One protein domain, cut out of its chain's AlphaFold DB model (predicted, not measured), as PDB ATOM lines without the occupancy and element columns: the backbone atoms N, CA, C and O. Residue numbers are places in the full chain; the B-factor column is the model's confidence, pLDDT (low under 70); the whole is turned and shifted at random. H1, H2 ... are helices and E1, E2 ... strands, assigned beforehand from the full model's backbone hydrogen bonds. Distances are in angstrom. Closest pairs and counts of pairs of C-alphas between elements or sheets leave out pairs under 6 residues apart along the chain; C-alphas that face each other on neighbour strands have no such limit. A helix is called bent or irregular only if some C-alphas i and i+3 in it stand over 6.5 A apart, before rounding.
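This is residues 2 to 61 of the 173 residues of the protein "DUF4234 domain-containing protein" of Thermoleophilaceae bacterium (UniProt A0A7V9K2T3). A small hairpin of two short strands, E1 and E2, sits along one side of a long helix, H2, with E2 on the side toward H2 and E1 beyond it. A shorter helix, H1, folds back on the first residues of H2, and the two make a helical hairpin with unequal arms; H2 makes the long axis, and past its last residue the tail of residues 54 to 61 turns back. The 60 printed residues include two named strands and two named helices, in the order E1, E2, H1, H2; the sheet has the order E1 - E2 and is antiparallel, and the class is mostly helix. The whole is only just loose, close to compact, with a radius of gyration of the C-alphas of 12.8 A, and is flat, spanning 37 by 25 by 13 A.

The sheet is made of E1, residues 5 to 7, and E2, residues 14 to 16, a hairpin of antiparallel neighbours whose directions stand at 144 degrees. The C-alphas of Thr 6 and Val 15 face each other at 5.3 A. N 6 and O 15 are within hydrogen-bond range at 3.0 A, as are N 15 and O 6 at 2.9 A. H2 is residues 33 to 53; E2 and H2 have 2 pairs of C-alphas within 8 A, the closest being those of Val 15 and Glu 45, 5.9 A from each other. Residues 41 to 49 of H2 have 14 pairs of C-alphas within 10 A with E2 and 1 with E1. H1, residues 20 to 29, touches H2, with residues 33 to 38 of H2 alone, and the closest C-alphas are those of Ser 27 and Gly 35, at 4.8 A. H1 and H2 form a helical hairpin: they run opposite ways at a shallow tilt of 34 degrees, only just short of steep. E1 is apart from both H1 and H2. In H1 every O i to N i+4 pair is within hydrogen-bond range; in H2 16 of 17 are.

E1 begins at C-alpha 5, (293.920, 257.045, 189.724), and measures 6.8 A from first to last C-alpha; E2 measures 6.7 A. H1 measures 14.2 A, from C-alpha 20 at (307.772, 260.297, 196.004). H2 measures 31.0 A and ends at C-alpha 53, (302.109, 246.712, 176.032). Neither helix is bent.

The two C-alphas farthest apart, those of Val 29 and Ser 54, are 37.0 A from each other. The printed part, residues 2 to 61, has no cut. The links E2 to H1 and H1 to H2 are tight, E1 to E2 is short, and no link is long. The mean pLDDT of the printed part is 79.2, and residues 2 to 13, E1 among them, are under 70.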
ATOM      1  N   ALA A   2     293.998 264.575 196.253       47.44
ATOM      2  CA  ALA A   2     293.486 263.216 196.084       47.44
ATOM      3  C   ALA A   2     294.404 262.435 195.122       47.44
ATOM      4  O   ALA A   2     294.975 263.051 194.217       47.44
ATOM      5  N   PRO A   3     294.596 261.120 195.310       53.19
ATOM      6  CA  PRO A   3     295.370 260.335 194.363       53.19
ATOM      7  C   PRO A   3     294.664 260.346 193.008       53.19
ATOM      8  O   PRO A   3     293.499 259.968 192.918       53.19
ATOM      9  N   ILE A   4     295.362 260.783 191.961       63.19
ATOM     10  CA  ILE A   4     294.860 260.630 190.598       63.19
ATOM     11  C   ILE A   4     295.062 259.158 190.235       63.19
ATOM     12  O   ILE A   4     296.189 258.702 190.031       63.19
ATOM     13  N   GLU A   5     293.969 258.402 190.254       64.25
ATOM     14  CA  GLU A   5     293.920 257.045 189.724       64.25
ATOM     15  C   GLU A   5     293.765 257.152 188.208       64.25
ATOM     16  O   GLU A   5     292.786 257.699 187.702       64.25
ATOM     17  N   THR A   6     294.769 256.690 187.471       66.75
ATOM     18  CA  THR A   6     294.746 256.694 186.007       66.75
ATOM     19  C   THR A   6     294.791 255.265 185.503       66.75
ATOM     20  O   THR A   6     295.679 254.500 185.885       66.75
ATOM     21  N   LYS A   7     293.862 254.898 184.616       65.50
ATOM     22  CA  LYS A   7     293.950 253.631 183.884       65.50
ATOM     23  C   LYS A   7     295.120 253.677 182.908       65.50
ATOM     24  O   LYS A   7     295.328 254.681 182.223       65.50
ATOM     25  N   VAL A   8     295.855 252.575 182.808       64.56
ATOM     26  CA  VAL A   8     296.863 252.406 181.760       64.56
ATOM     27  C   VAL A   8     296.166 252.408 180.400       64.56
ATOM     28  O   VAL A   8     295.256 251.623 180.148       64.56
ATOM     29  N   LYS A   9     296.601 253.282 179.489       58.75
ATOM     30  CA  LYS A   9     296.115 253.278 178.104       58.75
ATOM     31  C   LYS A   9     296.434 251.919 177.463       58.75
ATOM     32  O   LYS A   9     297.608 251.590 177.320       58.75
ATOM     33  N   GLY A  10     295.400 251.160 177.085       58.00
ATOM     34  CA  GLY A  10     295.533 249.828 176.477       58.00
ATOM     35  C   GLY A  10     295.400 248.637 177.438       58.00
ATOM     36  O   GLY A  10     295.648 247.514 177.016       58.00
ATOM     37  N   GLY A  11     295.001 248.838 178.702       60.34
ATOM     38  CA  GLY A  11     294.714 247.730 179.623       60.34
ATOM     39  C   GLY A  11     293.885 248.129 180.850       60.34
ATOM     40  O   GLY A  11     293.662 249.308 181.110       60.34
ATOM     41  N   ASP A  12     293.455 247.139 181.637       62.19
ATOM     42  CA  ASP A  12     292.606 247.344 182.829       62.19
ATOM     43  C   ASP A  12     293.385 247.687 184.111       62.19
ATOM     44  O   ASP A  12     292.807 247.845 185.189       62.19
ATOM     45  N   ALA A  13     294.711 247.812 184.022       63.88
ATOM     46  CA  ALA A  13     295.547 248.128 185.171       63.88
ATOM     47  C   ALA A  13     295.290 249.565 185.662       63.88
ATOM     48  O   ALA A  13     295.488 250.542 184.937       63.88
ATOM     49  N   GLN A  14     294.855 249.683 186.917       70.56
ATOM     50  CA  GLN A  14     294.753 250.946 187.648       70.56
ATOM     51  C   GLN A  14     296.144 251.331 188.165       70.56
ATOM     52  O   GLN A  14     296.758 250.547 188.890       70.56
ATOM     53  N   VAL A  15     296.638 252.517 187.806       72.25
ATOM     54  CA  VAL A  15     297.914 253.058 188.298       72.25
ATOM     55  C   VAL A  15     297.636 254.229 189.218       72.25
ATOM     56  O   VAL A  15     296.842 255.118 188.896       72.25
ATOM     57  N   LYS A  16     298.310 254.239 190.367       74.69
ATOM     58  CA  LYS A  16     298.192 255.313 191.345       74.69
ATOM     59  C   LYS A  16     299.406 256.227 191.271       74.69
ATOM     60  O   LYS A  16     300.518 255.815 191.601       74.69
ATOM     61  N   VAL A  17     299.194 257.494 190.912       79.44
ATOM     62  CA  VAL A  17     300.257 258.505 190.992       79.44
ATOM     63  C   VAL A  17     300.531 258.806 192.468       79.44
ATOM     64  O   VAL A  17     299.686 259.357 193.176       79.44
ATOM     65  N   ARG A  18     301.707 258.394 192.955       80.44
ATOM     66  CA  ARG A  18     302.147 258.578 194.346       80.44
ATOM     67  C   ARG A  18     303.136 259.739 194.436       80.44
ATOM     68  O   ARG A  18     303.976 259.905 193.559       80.44
ATOM     69  N   ASN A  19     303.065 260.518 195.516       86.75
ATOM     70  CA  ASN A  19     304.091 261.515 195.816       86.75
ATOM     71  C   ASN A  19     305.369 260.793 196.306       86.75
ATOM     72  O   ASN A  19     305.279 260.061 197.299       86.75
ATOM     73  N   PRO A  20     306.535 261.000 195.662       87.12
ATOM     74  CA  PRO A  20     307.772 260.297 196.004       87.12
ATOM     75  C   PRO A  20     308.240 260.573 197.438       87.12
ATOM     76  O   PRO A  20     308.690 259.654 198.119       87.12
ATOM     77  N   VAL A  21     308.063 261.804 197.934       89.81
ATOM     78  CA  VAL A  21     308.434 262.189 199.305       89.81
ATOM     79  C   VAL A  21     307.579 261.438 200.317       89.81
ATOM     80  O   VAL A  21     308.109 260.889 201.275       89.81
ATOM     81  N   ASN A  22     306.267 261.339 200.083       87.94
ATOM     82  CA  ASN A  22     305.377 260.607 200.986       87.94
ATOM     83  C   ASN A  22     305.709 259.113 201.006       87.94
ATOM     84  O   ASN A  22     305.703 258.508 202.074       87.94
ATOM     85  N   SER A  23     306.011 258.512 199.851       86.75
ATOM     86  CA  SER A  23     306.391 257.097 199.785       86.75
ATOM     87  C   SER A  23     307.714 256.811 200.504       86.75
ATOM     88  O   SER A  23     307.803 255.818 201.231       86.75
ATOM     89  N   ALA A  24     308.710 257.690 200.371       87.50
ATOM     90  CA  ALA A  24     309.966 257.587 201.110       87.50
ATOM     91  C   ALA A  24     309.752 257.790 202.620       87.50
ATOM     92  O   ALA A  24     310.160 256.951 203.422       87.50
ATOM     93  N   LEU A  25     309.041 258.853 203.011       90.69
ATOM     94  CA  LEU A  25     308.781 259.180 204.412       90.69
ATOM     95  C   LEU A  25     308.000 258.071 205.117       90.69
ATOM     96  O   LEU A  25     308.395 257.644 206.197       90.69
ATOM     97  N   LEU A  26     306.930 257.556 204.505       87.44
ATOM     98  CA  LEU A  26     306.151 256.450 205.069       87.44
ATOM     99  C   LEU A  26     306.993 255.181 205.214       87.44
ATOM    100  O   LEU A  26     306.833 254.464 206.200       87.44
ATOM    101  N   SER A  27     307.915 254.918 204.284       87.00
ATOM    102  CA  SER A  27     308.841 253.787 204.405       87.00
ATOM    103  C   SER A  27     309.752 253.942 205.622       87.00
ATOM    104  O   SER A  27     309.932 252.979 206.355       87.00
ATOM    105  N   VAL A  28     310.261 255.145 205.900       85.12
ATOM    106  CA  VAL A  28     311.101 255.405 207.084       85.12
ATOM    107  C   VAL A  28     310.285 255.351 208.378       85.12
ATOM    108  O   VAL A  28     310.654 254.643 209.309       85.12
ATOM    109  N   VAL A  29     309.151 256.055 208.428       88.75
ATOM    110  CA  VAL A  29     308.300 256.172 209.627       88.75
ATOM    111  C   VAL A  29     307.750 254.816 210.071       88.75
ATOM    112  O   VAL A  29     307.589 254.573 211.262       88.75
ATOM    113  N   THR A  30     307.486 253.914 209.126       85.38
ATOM    114  CA  THR A  30     307.000 252.556 209.420       85.38
ATOM    115  C   THR A  30     308.122 251.520 209.521       85.38
ATOM    116  O   THR A  30     307.844 250.324 209.445       85.38
ATOM    117  N   PHE A  31     309.382 251.949 209.654       80.31
ATOM    118  CA  PHE A  31     310.551 251.064 209.732       80.31
ATOM    119  C   PHE A  31     310.610 250.027 208.595       80.31
ATOM    120  O   PHE A  31     310.924 248.858 208.798       80.31
ATOM    121  N   GLY A  32     310.271 250.448 207.379       77.50
ATOM    122  CA  GLY A  32     310.318 249.630 206.169       77.50
ATOM    123  C   GLY A  32     309.054 248.818 205.885       77.50
ATOM    124  O   GLY A  32     308.905 248.343 204.760       77.50
ATOM    125  N   ILE A  33     308.101 248.713 206.824       83.25
ATOM    126  CA  ILE A  33     306.865 247.931 206.629       83.25
ATOM    127  C   ILE A  33     306.056 248.472 205.446       83.25
ATOM    128  O   ILE A  33     305.666 247.711 204.561       83.25
ATOM    129  N   TYR A  34     305.846 249.789 205.372       84.94
ATOM    130  CA  TYR A  34     305.189 250.410 204.218       84.94
ATOM    131  C   TYR A  34     305.964 250.168 202.919       84.94
ATOM    132  O   TYR A  34     305.348 249.984 201.870       84.94
ATOM    133  N   GLY A  35     307.298 250.119 202.985       85.31
ATOM    134  CA  GLY A  35     308.156 249.816 201.841       85.31
ATOM    135  C   GLY A  35     307.820 248.467 201.203       85.31
ATOM    136  O   GLY A  35     307.763 248.379 199.981       85.31
ATOM    137  N   ILE A  36     307.481 247.450 202.006       85.12
ATOM    138  CA  ILE A  36     307.053 246.125 201.517       85.12
ATOM    139  C   ILE A  36     305.738 246.229 200.728       85.12
ATOM    140  O   ILE A  36     305.634 245.714 199.613       85.12
ATOM    141  N   PHE A  37     304.737 246.935 201.266       85.69
ATOM    142  CA  PHE A  37     303.469 247.159 200.561       85.69
ATOM    143  C   PHE A  37     303.676 247.964 199.280       85.69
ATOM    144  O   PHE A  37     303.145 247.612 198.227       85.69
ATOM    145  N   TRP A  38     304.464 249.037 199.353       88.75
ATOM    146  CA  TRP A  38     304.809 249.848 198.194       88.75
ATOM    147  C   TRP A  38     305.479 249.001 197.106       88.75
ATOM    148  O   TRP A  38     305.079 249.095 195.947       88.75
ATOM    149  N   TRP A  39     306.402 248.108 197.481       87.19
ATOM    150  CA  TRP A  39     307.093 247.196 196.567       87.19
ATOM    151  C   TRP A  39     306.119 246.293 195.808       87.19
ATOM    152  O   TRP A  39     306.209 246.177 194.583       87.19
ATOM    153  N   TYR A  40     305.146 245.708 196.515       88.31
ATOM    154  CA  TYR A  40     304.090 244.903 195.901       88.31
ATOM    155  C   TYR A  40     303.282 245.707 194.878       88.31
ATOM    156  O   TYR A  40     303.128 245.289 193.729       88.31
ATOM    157  N   TYR A  41     302.760 246.869 195.284       86.06
ATOM    158  CA  TYR A  41     301.887 247.666 194.423       86.06
ATOM    159  C   TYR A  41     302.631 248.240 193.214       86.06
ATOM    160  O   TYR A  41     302.073 248.236 192.120       86.06
ATOM    161  N   ALA A  42     303.885 248.665 193.381       86.94
ATOM    162  CA  ALA A  42     304.722 249.133 192.280       86.94
ATOM    163  C   ALA A  42     304.957 248.023 191.240       86.94
ATOM    164  O   ALA A  42     304.699 248.224 190.056       86.94
ATOM    165  N   ASN A  43     305.344 246.816 191.675       85.88
ATOM    166  CA  ASN A  43     305.525 245.678 190.765       85.88
ATOM    167  C   ASN A  43     304.201 245.245 190.110       85.88
ATOM    168  O   ASN A  43     304.186 244.837 188.953       85.88
ATOM    169  N   LYS A  44     303.068 245.350 190.819       86.56
ATOM    170  CA  LYS A  44     301.744 245.025 190.263       86.56
ATOM    171  C   LYS A  44     301.350 245.983 189.138       86.56
ATOM    172  O   LYS A  44     300.785 245.544 188.135       86.56
ATOM    173  N   GLU A  45     301.631 247.271 189.312       84.62
ATOM    174  CA  GLU A  45     301.394 248.305 188.301       84.62
ATOM    175  C   GLU A  45     302.296 248.107 187.077       84.62
ATOM    176  O   GLU A  45     301.799 248.151 185.951       84.62
ATOM    177  N   LEU A  46     303.583 247.797 187.287       87.06
ATOM    178  CA  LEU A  46     304.524 247.464 186.211       87.06
ATOM    179  C   LEU A  46     304.078 246.225 185.427       87.06
ATOM    180  O   LEU A  46     303.970 246.296 184.207       87.06
ATOM    181  N   ALA A  47     303.692 245.144 186.107       84.69
ATOM    182  CA  ALA A  47     303.186 243.941 185.448       84.69
ATOM    183  C   ALA A  47     301.891 244.200 184.656       84.69
ATOM    184  O   ALA A  47     301.666 243.644 183.582       84.69
ATOM    185  N   GLY A  48     301.020 245.076 185.169       83.56
ATOM    186  CA  GLY A  48     299.835 245.538 184.447       83.56
ATOM    187  C   GLY A  48     300.181 246.301 183.166       83.56
ATOM    188  O   GLY A  48     299.557 246.074 182.129       83.56
ATOM    189  N   LEU A  49     301.196 247.164 183.225       84.06
ATOM    190  CA  LEU A  49     301.711 247.899 182.072       84.06
ATOM    191  C   LEU A  49     302.397 246.975 181.055       84.06
ATOM    192  O   LEU A  49     302.178 247.142 179.857       84.06
ATOM    193  N   GLY A  50     303.173 245.992 181.518       83.94
ATOM    194  CA  GLY A  50     303.815 244.974 180.684       83.94
ATOM    195  C   GLY A  50     302.796 244.191 179.868       83.94
ATOM    196  O   GLY A  50     302.895 244.146 178.643       83.94
ATOM    197  N   ARG A  51     301.733 243.699 180.520       83.31
ATOM    198  CA  ARG A  51     300.607 243.029 179.845       83.31
ATOM    199  C   ARG A  51     299.905 243.921 178.823       83.31
ATOM    200  O   ARG A  51     299.614 243.466 177.725       83.31
ATOM    201  N   ALA A  52     299.656 245.187 179.159       84.06
ATOM    202  CA  ALA A  52     298.995 246.134 178.256       84.06
ATOM    203  C   ALA A  52     299.838 246.487 177.016       84.06
ATOM    204  O   ALA A  52     299.297 246.907 175.996       84.06
ATOM    205  N   ARG A  53     301.168 246.358 177.106       83.94
ATOM    206  CA  ARG A  53     302.109 246.712 176.032       83.94
ATOM    207  C   ARG A  53     302.818 245.512 175.409       83.94
ATOM    208  O   ARG A  53     303.735 245.721 174.621       83.94
ATOM    209  N   SER A  54     302.428 244.289 175.768       82.31
ATOM    210  CA  SER A  54     303.115 243.051 175.377       82.31
ATOM    211  C   SER A  54     304.629 243.100 175.629       82.31
ATOM    212  O   SER A  54     305.411 242.594 174.827       82.31
ATOM    213  N   ASN A  55     305.046 243.741 176.727       81.56
ATOM    214  CA  ASN A  55     306.448 243.849 177.113       81.56
ATOM    215  C   ASN A  55     306.728 242.955 178.341       81.56
ATOM    216  O   ASN A  55     306.329 243.322 179.451       81.56
ATOM    217  N   PRO A  56     307.420 241.813 178.158       78.94
ATOM    218  CA  PRO A  56     307.721 240.868 179.234       78.94
ATOM    219  C   PRO A  56     308.780 241.378 180.229       78.94
ATOM    220  O   PRO A  56     308.894 240.840 181.327       78.94
ATOM    221  N   GLU A  57     309.536 242.432 179.903       83.62
ATOM    222  CA  GLU A  57     310.584 242.978 180.781       83.62
ATOM    223  C   GLU A  57     310.022 243.633 182.054       83.62
ATOM    224  O   GLU A  57     310.746 243.822 183.028       83.62
ATOM    225  N   LEU A  58     308.727 243.972 182.072       80.94
ATOM    226  CA  LEU A  58     308.078 244.625 183.215       80.94
ATOM    227  C   LEU A  58     307.584 243.634 184.288       80.94
ATOM    228  O   LEU A  58     307.009 244.059 185.294       80.94
ATOM    229  N   GLY A  59     307.845 242.338 184.093       78.81
ATOM    230  CA  GLY A  59     307.543 241.267 185.038       78.81
ATOM    231  C   GLY A  59     306.071 240.855 185.070       78.81
ATOM    232  O   GLY A  59     305.174 241.619 184.728       78.81
ATOM    233  N   ASP A  60     305.815 239.630 185.535       78.00
ATOM    234  CA  ASP A  60     304.472 239.033 185.477       78.00
ATOM    235  C   ASP A  60     303.832 238.826 186.855       78.00
ATOM    236  O   ASP A  60     302.615 238.991 187.012       78.00
ATOM    237  N   ASN A  61     304.642 238.492 187.870       80.94
ATOM    238  CA  ASN A  61     304.168 238.090 189.194       80.94
ATOM    239  C   ASN A  61     304.725 238.987 190.322       80.94
ATOM    240  O   ASN A  61     305.793 238.703 190.871       80.94
TER     241      ASN A  61